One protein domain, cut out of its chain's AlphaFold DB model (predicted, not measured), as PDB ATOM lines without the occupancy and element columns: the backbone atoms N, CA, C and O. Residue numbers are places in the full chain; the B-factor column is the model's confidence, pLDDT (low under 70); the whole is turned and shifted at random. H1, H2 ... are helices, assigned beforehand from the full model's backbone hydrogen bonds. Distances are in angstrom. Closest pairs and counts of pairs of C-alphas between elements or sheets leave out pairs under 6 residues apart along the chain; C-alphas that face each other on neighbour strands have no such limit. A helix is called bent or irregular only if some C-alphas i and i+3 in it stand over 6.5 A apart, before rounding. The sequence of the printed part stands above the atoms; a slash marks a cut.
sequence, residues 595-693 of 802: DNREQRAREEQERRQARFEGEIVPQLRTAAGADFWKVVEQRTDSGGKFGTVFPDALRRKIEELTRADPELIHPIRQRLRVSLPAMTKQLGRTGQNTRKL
ATOM      1  N   ASP A 595     -39.474 -65.379  35.478       57.03
ATOM      2  CA  ASP A 595     -39.604 -64.928  34.086       57.03
ATOM      3  C   ASP A 595     -40.685 -63.843  33.925       57.03
ATOM      4  O   ASP A 595     -40.444 -62.799  33.319       57.03
ATOM      5  N   ASN A 596     -41.842 -64.013  34.578       60.38
ATOM      6  CA  ASN A 596     -42.919 -63.016  34.580       60.38
ATOM      7  C   ASN A 596     -42.532 -61.730  35.325       60.38
ATOM      8  O   ASN A 596     -43.082 -60.664  35.043       60.38
ATOM      9  N   ARG A 597     -41.609 -61.802  36.290       58.56
ATOM     10  CA  ARG A 597     -41.151 -60.623  37.036       58.56
ATOM     11  C   ARG A 597     -40.153 -59.803  36.230       58.56
ATOM     12  O   ARG A 597     -40.274 -58.580  36.213       58.56
ATOM     13  N   GLU A 598     -39.199 -60.449  35.560       72.69
ATOM     14  CA  GLU A 598     -38.323 -59.744  34.620       72.69
ATOM     15  C   GLU A 598     -39.118 -59.162  33.457       72.69
ATOM     16  O   GLU A 598     -38.906 -58.001  33.117       72.69
ATOM     17  N   GLN A 599     -40.070 -59.914  32.898       78.69
ATOM     18  CA  GLN A 599     -40.920 -59.422  31.820       78.69
ATOM     19  C   GLN A 599     -41.744 -58.200  32.255       78.69
ATOM     20  O   GLN A 599     -41.625 -57.157  31.623       78.69
ATOM     21  N   ARG A 600     -42.483 -58.254  33.373       76.25
ATOM     22  CA  ARG A 600     -43.250 -57.089  33.864       76.25
ATOM     23  C   ARG A 600     -42.364 -55.889  34.202       76.25
ATOM     24  O   ARG A 600     -42.768 -54.756  33.969       76.25
ATOM     25  N   ALA A 601     -41.164 -56.115  34.742       77.81
ATOM     26  CA  ALA A 601     -40.217 -55.035  35.011       77.81
ATOM     27  C   ALA A 601     -39.693 -54.396  33.713       77.81
ATOM     28  O   ALA A 601     -39.570 -53.173  33.656       77.81
ATOM     29  N   ARG A 602     -39.437 -55.197  32.667       85.06
ATOM     30  CA  ARG A 602     -39.081 -54.710  31.325       85.06
ATOM     31  C   ARG A 602     -40.247 -53.959  30.685       85.06
ATOM     32  O   ARG A 602     -40.051 -52.819  30.302       85.06
ATOM     33  N   GLU A 603     -41.456 -54.518  30.674       88.56
ATOM     34  CA  GLU A 603     -42.672 -53.871  30.151       88.56
ATOM     35  C   GLU A 603     -42.973 -52.543  30.866       88.56
ATOM     36  O   GLU A 603     -43.297 -51.539  30.228       88.56
ATOM     37  N   GLU A 604     -42.830 -52.486  32.196       85.81
ATOM     38  CA  GLU A 604     -43.009 -51.240  32.939       85.81
ATOM     39  C   GLU A 604     -41.894 -50.230  32.627       85.81
ATOM     40  O   GLU A 604     -42.180 -49.043  32.435       85.81
ATOM     41  N   GLN A 605     -40.638 -50.679  32.532       87.12
ATOM     42  CA  GLN A 605     -39.504 -49.839  32.142       87.12
ATOM     43  C   GLN A 605     -39.656 -49.310  30.707       87.12
ATOM     44  O   GLN A 605     -39.412 -48.129  30.474       87.12
ATOM     45  N   GLU A 606     -40.108 -50.136  29.766       91.12
ATOM     46  CA  GLU A 606     -40.399 -49.776  28.377       91.12
ATOM     47  C   GLU A 606     -41.547 -48.770  28.301       91.12
ATOM     48  O   GLU A 606     -41.400 -47.733  27.660       91.12
ATOM     49  N   ARG A 607     -42.646 -48.988  29.036       91.50
ATOM     50  CA  ARG A 607     -43.759 -48.028  29.126       91.50
ATOM     51  C   ARG A 607     -43.309 -46.686  29.711       91.50
ATOM     52  O   ARG A 607     -43.689 -45.632  29.200       91.50
ATOM     53  N   ARG A 608     -42.483 -46.703  30.765       89.81
ATOM     54  CA  ARG A 608     -41.888 -45.494  31.368       89.81
ATOM     55  C   ARG A 608     -40.938 -44.789  30.391       89.81
ATOM     56  O   ARG A 608     -40.994 -43.567  30.280       89.81
ATOM     57  N   GLN A 609     -40.118 -45.534  29.651       92.88
ATOM     58  CA  GLN A 609     -39.186 -44.994  28.656       92.88
ATOM     59  C   GLN A 609     -39.920 -44.407  27.441       92.88
ATOM     60  O   GLN A 609     -39.569 -43.319  26.987       92.88
ATOM     61  N   ALA A 610     -40.966 -45.077  26.950       94.12
ATOM     62  CA  ALA A 610     -41.820 -44.598  25.866       94.12
ATOM     63  C   ALA A 610     -42.525 -43.292  26.253       94.12
ATOM     64  O   ALA A 610     -42.489 -42.323  25.496       94.12
ATOM     65  N   ARG A 611     -43.078 -43.222  27.473       94.62
ATOM     66  CA  ARG A 611     -43.633 -41.981  28.032       94.62
ATOM     67  C   ARG A 611     -42.573 -40.881  28.146       94.62
ATOM     68  O   ARG A 611     -42.834 -39.734  27.797       94.62
ATOM     69  N   PHE A 612     -41.368 -41.215  28.608       97.25
ATOM     70  CA  PHE A 612     -40.277 -40.253  28.740       97.25
ATOM     71  C   PHE A 612     -39.861 -39.652  27.385       97.25
ATOM     72  O   PHE A 612     -39.832 -38.429  27.249       97.25
ATOM     73  N   GLU A 613     -39.589 -40.472  26.367       96.75
ATOM     74  CA  GLU A 613     -39.218 -39.965  25.036       96.75
ATOM     75  C   GLU A 613     -40.397 -39.282  24.314       96.75
ATOM     76  O   GLU A 613     -40.177 -38.292  23.618       96.75
ATOM     77  N   GLY A 614     -41.636 -39.756  24.497       96.62
ATOM     78  CA  GLY A 614     -42.829 -39.212  23.837       96.62
ATOM     79  C   GLY A 614     -43.364 -37.909  24.442       96.62
ATOM     80  O   GLY A 614     -43.685 -36.980  23.705       96.62
ATOM     81  N   GLU A 615     -43.449 -37.809  25.771       97.00
ATOM     82  CA  GLU A 615     -44.042 -36.652  26.466       97.00
ATOM     83  C   GLU A 615     -42.986 -35.688  27.021       97.00
ATOM     84  O   GLU A 615     -43.148 -34.468  26.943       97.00
ATOM     85  N   ILE A 616     -41.911 -36.211  27.621       97.62
ATOM     86  CA  ILE A 616     -40.997 -35.414  28.453       97.62
ATOM     87  C   ILE A 616     -39.874 -34.786  27.623       97.62
ATOM     88  O   ILE A 616     -39.578 -33.597  27.775       97.62
ATOM     89  N   VAL A 617     -39.261 -35.545  26.716       97.69
ATOM     90  CA  VAL A 617     -38.157 -35.050  25.877       97.69
ATOM     91  C   VAL A 617     -38.550 -33.854  24.992       97.69
ATOM     92  O   VAL A 617     -37.764 -32.901  24.953       97.69
ATOM     93  N   PRO A 618     -39.741 -33.792  24.358       98.12
ATOM     94  CA  PRO A 618     -40.178 -32.599  23.630       98.12
ATOM     95  C   PRO A 618     -40.274 -31.354  24.521       98.12
ATOM     96  O   PRO A 618     -39.802 -30.287  24.137       98.12
ATOM     97  N   GLN A 619     -40.799 -31.493  25.744       97.88
ATOM     98  CA  GLN A 619     -40.895 -30.384  26.702       97.88
ATOM     99  C   GLN A 619     -39.509 -29.860  27.110       97.88
ATOM    100  O   GLN A 619     -39.300 -28.648  27.172       97.88
ATOM    101  N   LEU A 620     -38.544 -30.760  27.334       97.75
ATOM    102  CA  LEU A 620     -37.153 -30.389  27.615       97.75
ATOM    103  C   LEU A 620     -36.485 -29.707  26.413       97.75
ATOM    104  O   LEU A 620     -35.775 -28.722  26.604       97.75
ATOM    105  N   ARG A 621     -36.731 -30.186  25.185       97.69
ATOM    106  CA  ARG A 621     -36.189 -29.596  23.949       97.69
ATOM    107  C   ARG A 621     -36.694 -28.169  23.739       97.69
ATOM    108  O   ARG A 621     -35.889 -27.272  23.496       97.69
ATOM    109  N   THR A 622     -37.995 -27.943  23.912       97.31
ATOM    110  CA  THR A 622     -38.605 -26.606  23.832       97.31
ATOM    111  C   THR A 622     -38.066 -25.674  24.918       97.31
ATOM    112  O   THR A 622     -37.682 -24.547  24.619       97.31
ATOM    113  N   ALA A 623     -37.958 -26.143  26.167       97.31
ATOM    114  CA  ALA A 623     -37.446 -25.339  27.280       97.31
ATOM    115  C   ALA A 623     -35.928 -25.052  27.198       97.31
ATOM    116  O   ALA A 623     -35.443 -24.087  27.792       97.31
ATOM    117  N   ALA A 624     -35.170 -25.879  26.476       96.81
ATOM    118  CA  ALA A 624     -33.752 -25.675  26.201       96.81
ATOM    119  C   ALA A 624     -33.480 -24.686  25.054       96.81
ATOM    120  O   ALA A 624     -32.466 -23.992  25.076       96.81
ATOM    121  N   GLY A 625     -34.355 -24.635  24.049       96.88
ATOM    122  CA  GLY A 625     -34.081 -23.930  22.797       96.88
ATOM    123  C   GLY A 625     -33.105 -24.686  21.884       96.88
ATOM    124  O   GLY A 625     -32.352 -25.569  22.309       96.88
ATOM    125  N   ALA A 626     -33.134 -24.344  20.594       95.62
ATOM    126  CA  ALA A 626     -32.453 -25.098  19.542       95.62
ATOM    127  C   ALA A 626     -30.925 -25.170  19.730       95.62
ATOM    128  O   ALA A 626     -30.351 -26.257  19.639       95.62
ATOM    129  N   ASP A 627     -30.274 -24.046  20.047       95.00
ATOM    130  CA  ASP A 627     -28.810 -23.969  20.145       95.00
ATOM    131  C   ASP A 627     -28.252 -24.809  21.295       95.00
ATOM    132  O   ASP A 627     -27.293 -25.564  21.123       95.00
ATOM    133  N   PHE A 628     -28.886 -24.743  22.470       95.75
ATOM    134  CA  PHE A 628     -28.488 -25.570  23.607       95.75
ATOM    135  C   PHE A 628     -28.715 -27.054  23.316       95.75
ATOM    136  O   PHE A 628     -27.869 -27.888  23.640       95.75
ATOM    137  N   TRP A 629     -29.844 -27.399  22.690       96.38
ATOM    138  CA  TRP A 629     -30.148 -28.791  22.382       96.38
ATOM    139  C   TRP A 629     -29.185 -29.380  21.343       96.38
ATOM    140  O   TRP A 629     -28.748 -30.520  21.496       96.38
ATOM    141  N   LYS A 630     -28.741 -28.578  20.368       95.81
ATOM    142  CA  LYS A 630     -27.676 -28.945  19.424       95.81
ATOM    143  C   LYS A 630     -26.367 -29.294  20.148       95.81
ATOM    144  O   LYS A 630     -25.729 -30.283  19.801       95.81
ATOM    145  N   VAL A 631     -26.005 -28.556  21.204       94.38
ATOM    146  CA  VAL A 631     -24.844 -28.883  22.061       94.38
ATOM    147  C   VAL A 631     -25.055 -30.187  22.845       94.38
ATOM    148  O   VAL A 631     -24.106 -30.947  23.027       94.38
ATOM    149  N   VAL A 632     -26.279 -30.487  23.297       94.06
ATOM    150  CA  VAL A 632     -26.603 -31.770  23.958       94.06
ATOM    151  C   VAL A 632     -26.484 -32.946  22.980       94.06
ATOM    152  O   VAL A 632     -25.910 -33.976  23.338       94.06
ATOM    153  N   GLU A 633     -26.976 -32.791  21.749       93.88
ATOM    154  CA  GLU A 633     -26.916 -33.811  20.692       93.88
ATOM    155  C   GLU A 633     -25.478 -34.062  20.199       93.88
ATOM    156  O   GLU A 633     -25.115 -35.209  19.945       93.88
ATOM    157  N   GLN A 634     -24.630 -33.028  20.145       92.88
ATOM    158  CA  GLN A 634     -23.225 -33.130  19.719       92.88
ATOM    159  C   GLN A 634     -22.275 -33.771  20.751       92.88
ATOM    160  O   GLN A 634     -21.154 -34.138  20.394       92.88
ATOM    161  N   ARG A 635     -22.660 -33.916  22.028       90.06
ATOM    162  CA  ARG A 635     -21.784 -34.536  23.042       90.06
ATOM    163  C   ARG A 635     -21.804 -36.057  22.936       90.06
ATOM    164  O   ARG A 635     -22.805 -36.684  23.262       90.06
ATOM    165  N   THR A 636     -20.667 -36.671  22.622       83.06
ATOM    166  CA  THR A 636     -20.493 -38.130  22.730       83.06
ATOM    167  C   THR A 636     -20.527 -38.596  24.190       83.06
ATOM    168  O   THR A 636     -21.222 -39.558  24.511       83.06
ATOM    169  N   ASP A 637     -19.882 -37.853  25.095       75.62
ATOM    170  CA  ASP A 637     -19.530 -38.349  26.431       75.62
ATOM    171  C   ASP A 637     -20.418 -37.795  27.557       75.62
ATOM    172  O   ASP A 637     -20.624 -36.586  27.699       75.62
ATOM    173  N   SER A 638     -20.861 -38.683  28.452       66.69
ATOM    174  CA  SER A 638     -21.648 -38.345  29.651       66.69
ATOM    175  C   SER A 638     -20.807 -37.966  30.886       66.69
ATOM    176  O   SER A 638     -21.345 -37.463  31.873       66.69
ATOM    177  N   GLY A 639     -19.487 -38.197  30.852       58.53
ATOM    178  CA  GLY A 639     -18.596 -38.060  32.015       58.53
ATOM    179  C   GLY A 639     -17.976 -36.671  32.240       58.53
ATOM    180  O   GLY A 639     -17.508 -36.377  33.340       58.53
ATOM    181  N   GLY A 640     -17.953 -35.804  31.223       69.12
ATOM    182  CA  GLY A 640     -17.267 -34.508  31.286       69.12
ATOM    183  C   GLY A 640     -18.051 -33.407  32.013       69.12
ATOM    184  O   GLY A 640     -19.285 -33.414  32.027       69.12
ATOM    185  N   LYS A 641     -17.339 -32.395  32.542       71.19
ATOM    186  CA  LYS A 641     -17.953 -31.136  33.015       71.19
ATOM    187  C   LYS A 641     -18.835 -30.561  31.901       71.19
ATOM    188  O   LYS A 641     -18.355 -30.323  30.796       71.19
ATOM    189  N   PHE A 642     -20.112 -30.328  32.192       78.94
ATOM    190  CA  PHE A 642     -21.014 -29.655  31.263       78.94
ATOM    191  C   PHE A 642     -20.722 -28.149  31.318       78.94
ATOM    192  O   PHE A 642     -21.004 -27.503  32.328       78.94
ATOM    193  N   GLY A 643     -20.026 -27.642  30.295       80.12
ATOM    194  CA  GLY A 643     -19.481 -26.278  30.272       80.12
ATOM    195  C   GLY A 643     -20.521 -25.193  29.996       80.12
ATOM    196  O   GLY A 643     -20.368 -24.070  30.468       80.12
ATOM    197  N   THR A 644     -21.596 -25.531  29.287       85.56
ATOM    198  CA  THR A 644     -22.728 -24.640  29.031       85.56
ATOM    199  C   THR A 644     -23.612 -24.509  30.275       85.56
ATOM    200  O   THR A 644     -23.851 -25.465  31.016       85.56
ATOM    201  N   VAL A 645     -24.099 -23.300  30.543       89.31
ATOM    202  CA  VAL A 645     -25.085 -23.059  31.606       89.31
ATOM    203  C   VAL A 645     -26.458 -23.487  31.088       89.31
ATOM    204  O   VAL A 645     -26.784 -23.224  29.934       89.31
ATOM    205  N   PHE A 646     -27.260 -24.165  31.913       94.19
ATOM    206  CA  PHE A 646     -28.620 -24.537  31.509       94.19
ATOM    207  C   PHE A 646     -29.468 -23.263  31.314       94.19
ATOM    208  O   PHE A 646     -29.439 -22.407  32.203       94.19
ATOM    209  N   PRO A 647     -30.260 -23.129  30.239       94.62
ATOM    210  CA  PRO A 647     -31.259 -22.070  30.108       94.62
ATOM    211  C   PRO A 647     -32.208 -22.047  31.312       94.62
ATOM    212  O   PRO A 647     -32.546 -23.097  31.863       94.62
ATOM    213  N   ASP A 648     -32.645 -20.862  31.738       87.25
ATOM    214  CA  ASP A 648     -33.506 -20.731  32.924       87.25
ATOM    215  C   ASP A 648     -34.868 -21.419  32.724       87.25
ATOM    216  O   ASP A 648     -35.394 -22.024  33.660       87.25
ATOM    217  N   ALA A 649     -35.403 -21.404  31.498       91.88
ATOM    218  CA  ALA A 649     -36.605 -22.150  31.126       91.88
ATOM    219  C   ALA A 649     -36.410 -23.670  31.297       91.88
ATOM    220  O   ALA A 649     -37.231 -24.322  31.945       91.88
ATOM    221  N   LEU A 650     -35.289 -24.226  30.816       96.06
ATOM    222  CA  LEU A 650     -34.933 -25.635  31.013       96.06
ATOM    223  C   LEU A 650     -34.823 -25.993  32.500       96.06
ATOM    224  O   LEU A 650     -35.345 -27.023  32.915       96.06
ATOM    225  N   ARG A 651     -34.177 -25.149  33.317       93.88
ATOM    226  CA  ARG A 651     -34.039 -25.399  34.763       93.88
ATOM    227  C   ARG A 651     -35.392 -25.450  35.468       93.88
ATOM    228  O   ARG A 651     -35.670 -26.437  36.143       93.88
ATOM    229  N   ARG A 652     -36.257 -24.455  35.230       92.31
ATOM    230  CA  ARG A 652     -37.633 -24.439  35.759       92.31
ATOM    231  C   ARG A 652     -38.413 -25.685  35.344       92.31
ATOM    232  O   ARG A 652     -39.078 -26.280  36.183       92.31
ATOM    233  N   LYS A 653     -38.296 -26.114  34.081       97.00
ATOM    234  CA  LYS A 653     -39.026 -27.288  33.588       97.00
ATOM    235  C   LYS A 653     -38.520 -28.602  34.191       97.00
ATOM    236  O   LYS A 653     -39.323 -29.474  34.500       97.00
ATOM    237  N   ILE A 654     -37.213 -28.740  34.425       95.94
ATOM    238  CA  ILE A 654     -36.659 -29.898  35.147       95.94
ATOM    239  C   ILE A 654     -37.133 -29.906  36.611       95.94
ATOM    240  O   ILE A 654     -37.511 -30.961  37.118       95.94
ATOM    241  N   GLU A 655     -37.154 -28.756  37.290       92.88
ATOM    242  CA  GLU A 655     -37.681 -28.642  38.661       92.88
ATOM    243  C   GLU A 655     -39.172 -28.990  38.748       92.88
ATOM    244  O   GLU A 655     -39.569 -29.729  39.643       92.88
ATOM    245  N   GLU A 656     -39.990 -28.500  37.817       94.81
ATOM    246  CA  GLU A 656     -41.417 -28.830  37.704       94.81
ATOM    247  C   GLU A 656     -41.631 -30.347  37.558       94.81
ATOM    248  O   GLU A 656     -42.353 -30.957  38.349       94.81
ATOM    249  N   LEU A 657     -40.937 -30.969  36.599       96.00
ATOM    250  CA  LEU A 657     -41.053 -32.399  36.312       96.00
ATOM    251  C   LEU A 657     -40.567 -33.271  37.475       96.00
ATOM    252  O   LEU A 657     -41.259 -34.203  37.865       96.00
ATOM    253  N   THR A 658     -39.412 -32.954  38.065       94.38
ATOM    254  CA  THR A 658     -38.862 -33.715  39.206       94.38
ATOM    255  C   THR A 658     -39.588 -33.471  40.531       94.38
ATOM    256  O   THR A 658     -39.451 -34.274  41.450       94.38
ATOM    257  N   ARG A 659     -40.382 -32.396  40.645       90.56
ATOM    258  CA  ARG A 659     -41.300 -32.176  41.775       90.56
ATOM    259  C   ARG A 659     -42.569 -33.017  41.646       90.56
ATOM    260  O   ARG A 659     -43.073 -33.481  42.662       90.56
ATOM    261  N   ALA A 660     -43.074 -33.199  40.425       90.69
ATOM    262  CA  ALA A 660     -44.214 -34.069  40.148       90.69
ATOM    263  C   ALA A 660     -43.839 -35.562  40.205       90.69
ATOM    264  O   ALA A 660     -44.609 -36.368  40.719       90.69
ATOM    265  N   ASP A 661     -42.654 -35.922  39.704       93.12
ATOM    266  CA  ASP A 661     -42.121 -37.287  39.697       93.12
ATOM    267  C   ASP A 661     -40.593 -37.271  39.943       93.12
ATOM    268  O   ASP A 661     -39.806 -37.022  39.018       93.12
ATOM    269  N   PRO A 662     -40.142 -37.540  41.184       91.50
ATOM    270  CA  PRO A 662     -38.723 -37.559  41.533       91.50
ATOM    271  C   PRO A 662     -37.884 -38.582  40.755       91.50
ATOM    272  O   PRO A 662     -36.672 -38.389  40.625       91.50
ATOM    273  N   GLU A 663     -38.480 -39.652  40.216       91.75
ATOM    274  CA  GLU A 663     -37.739 -40.698  39.502       91.75
ATOM    275  C   GLU A 663     -37.238 -40.210  38.130       91.75
ATOM    276  O   GLU A 663     -36.181 -40.652  37.662       91.75
ATOM    277  N   LEU A 664     -37.898 -39.202  37.538       95.19
ATOM    278  CA  LEU A 664     -37.489 -38.568  36.275       95.19
ATOM    279  C   LEU A 664     -36.090 -37.936  36.323       95.19
ATOM    280  O   LEU A 664     -35.470 -37.729  35.276       95.19
ATOM    281  N   ILE A 665     -35.538 -37.669  37.511       94.81
ATOM    282  CA  ILE A 665     -34.201 -37.082  37.655       94.81
ATOM    283  C   ILE A 665     -33.111 -37.925  36.968       94.81
ATOM    284  O   ILE A 665     -32.135 -37.379  36.453       94.81
ATOM    285  N   HIS A 666     -33.265 -39.253  36.912       93.50
ATOM    286  CA  HIS A 666     -32.285 -40.135  36.279       93.50
ATOM    287  C   HIS A 666     -32.348 -40.128  34.735       93.50
ATOM    288  O   HIS A 666     -31.300 -39.881  34.126       93.50
ATOM    289  N   PRO A 667     -33.503 -40.354  34.070       95.56
ATOM    290  CA  PRO A 667     -33.589 -40.294  32.610       95.56
ATOM    291  C   PRO A 667     -33.345 -38.879  32.057       95.56
ATOM    292  O   PRO A 667     -32.613 -38.750  31.078       95.56
ATOM    293  N   ILE A 668     -33.810 -37.805  32.722       96.56
ATOM    294  CA  ILE A 668     -33.483 -36.411  32.337       96.56
ATOM    295  C   ILE A 668     -31.961 -36.217  32.278       96.56
ATOM    296  O   ILE A 668     -31.412 -35.725  31.289       96.56
ATOM    297  N   ARG A 669     -31.260 -36.656  33.328       94.44
ATOM    298  CA  ARG A 669     -29.801 -36.579  33.437       94.44
ATOM    299  C   ARG A 669     -29.089 -37.354  32.326       94.44
ATOM    300  O   ARG A 669     -28.118 -36.845  31.763       94.44
ATOM    301  N   GLN A 670     -29.549 -38.573  32.028       93.62
ATOM    302  CA  GLN A 670     -29.009 -39.389  30.937       93.62
ATOM    303  C   GLN A 670     -29.215 -38.700  29.580       93.62
ATOM    304  O   GLN A 670     -28.254 -38.565  28.823       93.62
ATOM    305  N   ARG A 671     -30.422 -38.183  29.308       95.62
ATOM    306  CA  ARG A 671     -30.765 -37.520  28.039       95.62
ATOM    307  C   ARG A 671     -29.952 -36.252  27.791       95.62
ATOM    308  O   ARG A 671     -29.485 -36.041  26.677       95.62
ATOM    309  N   LEU A 672     -29.721 -35.457  28.838       94.75
ATOM    310  CA  LEU A 672     -28.862 -34.264  28.809       94.75
ATOM    311  C   LEU A 672     -27.353 -34.588  28.857       94.75
ATOM    312  O   LEU A 672     -26.525 -33.680  28.777       94.75
ATOM    313  N   ARG A 673     -26.976 -35.868  29.004       92.88
ATOM    314  CA  ARG A 673     -25.590 -36.365  29.115       92.88
ATOM    315  C   ARG A 673     -24.772 -35.677  30.224       92.88
ATOM    316  O   ARG A 673     -23.566 -35.467  30.080       92.88
ATOM    317  N   VAL A 674     -25.405 -35.314  31.339       92.00
ATOM    318  CA  VAL A 674     -24.749 -34.643  32.481       92.00
ATOM    319  C   VAL A 674     -24.520 -35.598  33.653       92.00
ATOM    320  O   VAL A 674     -25.235 -36.577  33.826       92.00
ATOM    321  N   SER A 675     -23.541 -35.319  34.516       90.62
ATOM    322  CA  SER A 675     -23.395 -36.058  35.778       90.62
ATOM    323  C   SER A 675     -24.376 -35.541  36.837       90.62
ATOM    324  O   SER A 675     -24.786 -34.380  36.794       90.62
ATOM    325  N   LEU A 676     -24.746 -36.373  37.822       88.75
ATOM    326  CA  LEU A 676     -25.694 -35.960  38.870       88.75
ATOM    327  C   LEU A 676     -25.190 -34.731  39.651       88.75
ATOM    328  O   LEU A 676     -25.953 -33.777  39.756       88.75
ATOM    329  N   PRO A 677     -23.910 -34.651  40.081       86.06
ATOM    330  CA  PRO A 677     -23.396 -33.448  40.735       86.06
ATOM    331  C   PRO A 677     -23.406 -32.212  39.827       86.06
ATOM    332  O   PRO A 677     -23.607 -31.104  40.318       86.06
ATOM    333  N   ALA A 678     -23.200 -32.375  38.513       87.31
ATOM    334  CA  ALA A 678     -23.286 -31.263  37.568       87.31
ATOM    335  C   ALA A 678     -24.730 -30.767  37.426       87.31
ATOM    336  O   ALA A 678     -24.960 -29.565  37.506       87.31
ATOM    337  N   MET A 679     -25.697 -31.678  37.293       91.25
ATOM    338  CA  MET A 679     -27.113 -31.325  37.208       91.25
ATOM    339  C   MET A 679     -27.609 -30.668  38.499       91.25
ATOM    340  O   MET A 679     -28.163 -29.577  38.439       91.25
ATOM    341  N   THR A 680     -27.316 -31.240  39.674       87.94
ATOM    342  CA  THR A 680     -27.641 -30.624  40.973       87.94
ATOM    343  C   THR A 680     -26.989 -29.247  41.128       87.94
ATOM    344  O   THR A 680     -27.604 -28.340  41.674       87.94
ATOM    345  N   LYS A 681     -25.771 -29.040  40.604       86.12
ATOM    346  CA  LYS A 681     -25.110 -27.723  40.605       86.12
ATOM    347  C   LYS A 681     -25.752 -26.718  39.636       86.12
ATOM    348  O   LYS A 681     -25.681 -25.524  39.905       86.12
ATOM    349  N   GLN A 682     -26.339 -27.165  38.525       87.19
ATOM    350  CA  GLN A 682     -27.089 -26.293  37.611       87.19
ATOM    351  C   GLN A 682     -28.471 -25.955  38.198       87.19
ATOM    352  O   GLN A 682     -28.820 -24.783  38.251       87.19
ATOM    353  N   LEU A 683     -29.216 -26.939  38.718       86.56
ATOM    354  CA  LEU A 683     -30.545 -26.740  39.328       86.56
ATOM    355  C   LEU A 683     -30.484 -25.989  40.669       86.56
ATOM    356  O   LEU A 683     -31.304 -25.128  40.938       86.56
ATOM    357  N   GLY A 684     -29.442 -26.197  41.482       74.69
ATOM    358  CA  GLY A 684     -29.187 -25.386  42.684       74.69
ATOM    359  C   GLY A 684     -28.855 -23.912  42.394       74.69
ATOM    360  O   GLY A 684     -28.620 -23.139  43.322       74.69
ATOM    361  N   ARG A 685     -28.811 -23.519  41.112       62.56
ATOM    362  CA  ARG A 685     -28.771 -22.133  40.628       62.56
ATOM    363  C   ARG A 685     -30.134 -21.692  40.076       62.56
ATOM    364  O   ARG A 685     -30.173 -20.866  39.170       62.56
ATOM    365  N   THR A 686     -31.239 -22.217  40.581       57.94
ATOM    366  CA  THR A 686     -32.592 -21.692  40.353       57.94
ATOM    367  C   THR A 686     -33.388 -21.766  41.660       57.94
ATOM    368  O   THR A 686     -33.067 -22.543  42.558       57.94
ATOM    369  N   GLY A 687     -34.336 -20.841  41.835       48.28
ATOM    370  CA  GLY A 687     -34.881 -20.481  43.152       48.28
ATOM    371  C   GLY A 687     -34.144 -19.299  43.801       48.28
ATOM    372  O   GLY A 687     -33.051 -18.922  43.380       48.28
ATOM    373  N   GLN A 688     -34.758 -18.689  44.825       49.22
ATOM    374  CA  GLN A 688     -34.404 -17.367  45.391       49.22
ATOM    375  C   GLN A 688     -32.941 -17.199  45.853       49.22
ATOM    376  O   GLN A 688     -32.468 -16.072  46.000       49.22
ATOM    377  N   ASN A 689     -32.191 -18.292  46.012       49.75
ATOM    378  CA  ASN A 689     -30.754 -18.253  46.271       49.75
ATOM    379  C   ASN A 689     -29.916 -17.707  45.100       49.75
ATOM    380  O   ASN A 689     -28.784 -17.304  45.345       49.75
ATOM    381  N   THR A 690     -30.420 -17.599  43.863       45.72
ATOM    382  CA  THR A 690     -29.670 -16.933  42.773       45.72
ATOM    383  C   THR A 690     -29.467 -15.441  42.994       45.72
ATOM    384  O   THR A 690     -28.382 -14.952  42.693       45.72
ATOM    385  N   ARG A 691     -30.434 -14.736  43.600       48.69
ATOM    386  CA  ARG A 691     -30.231 -13.349  44.068       48.69
ATOM    387  C   ARG A 691     -29.154 -13.252  45.162       48.69
ATOM    388  O   ARG A 691     -28.630 -12.174  45.394       48.69
ATOM    389  N   LYS A 692     -28.798 -14.373  45.804       52.78
ATOM    390  CA  LYS A 692     -27.763 -14.481  46.849       52.78
ATOM    391  C   LYS A 692     -26.481 -15.190  46.378       52.78
ATOM    392  O   LYS A 692     -25.554 -15.360  47.172       52.78
ATOM    393  N   LEU A 693     -26.383 -15.600  45.106       56.25
ATOM    394  CA  LEU A 693     -25.159 -16.176  44.538       56.25
ATOM    395  C   LEU A 693     -24.200 -15.056  44.142       56.25
ATOM    396  O   LEU A 693     -24.070 -14.693  42.974       56.25
TER     397      LEU A 693
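AT A GLANCE: This is residues 595 to 693 of the 802 residues of an uncharacterized protein of Streptomyces sp. YIM 121038 (UniProt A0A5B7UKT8). A long bent helix, H1, sticks out with residues 595 to 607 as a free arm from a small body of short crossed helices, where H3 packs on its far arm H1b and folds back into H4. H6 lies at the opposite end of the long axis, touching no helix. The printed part has 99 residues with six named helices, H1 to H6 in chain order, and no named strand: the class is all helix. It is only just compact, close to loose, with a radius of gyration of the C-alphas of 14.9 A, and elongated, spanning 52 by 29 by 24 A.

IN THESE COORDINATES: H1, residues 595 to 624, was assigned as one helix by its hydrogen bonds but is bent: C-alphas 614 and 617 are 6.6 A apart. Arm H1a, residues 595 to 614, begins at (-39.604, -64.928, 34.086) and is 27.9 A long; arm H1b is residues 617 to 624. H2 is residues 626 to 634, H3 648 to 660 with 18.6 A, H4 662 to 671 with 15.7 A, H5 676 to 683, and H6 688 to 692, ending at (-27.763, -14.481, 46.849).

HOW THE PARTS SIT: H1b touches H3, C-alphas 623 and 650 being closest at 4.5 A. H3, the hub, forms a helical hairpin with H4, closest at C-alphas 658 and 664, 5.8 A. H3 and H5 only just touch, with 3 pairs of C-alphas within 8 A, closest 651 and 683 at 5.9 A. H2 is close to H1b but not clearly touching, C-alphas 621 and 629 being closest at 6.3 A. Every O i to N i+4 pair is within hydrogen-bond range in H1a, H1b, H2, H3 and H5; H4 has 4 of 6, and H6 0 of 1 but 2 of 2 O i to N i+3 pairs.

THE WHOLE: The printed part has no cut. The link from H2 to H3 is long. Residues 595 to 597, 638 to 640 and 685 to 693 have pLDDT under 70.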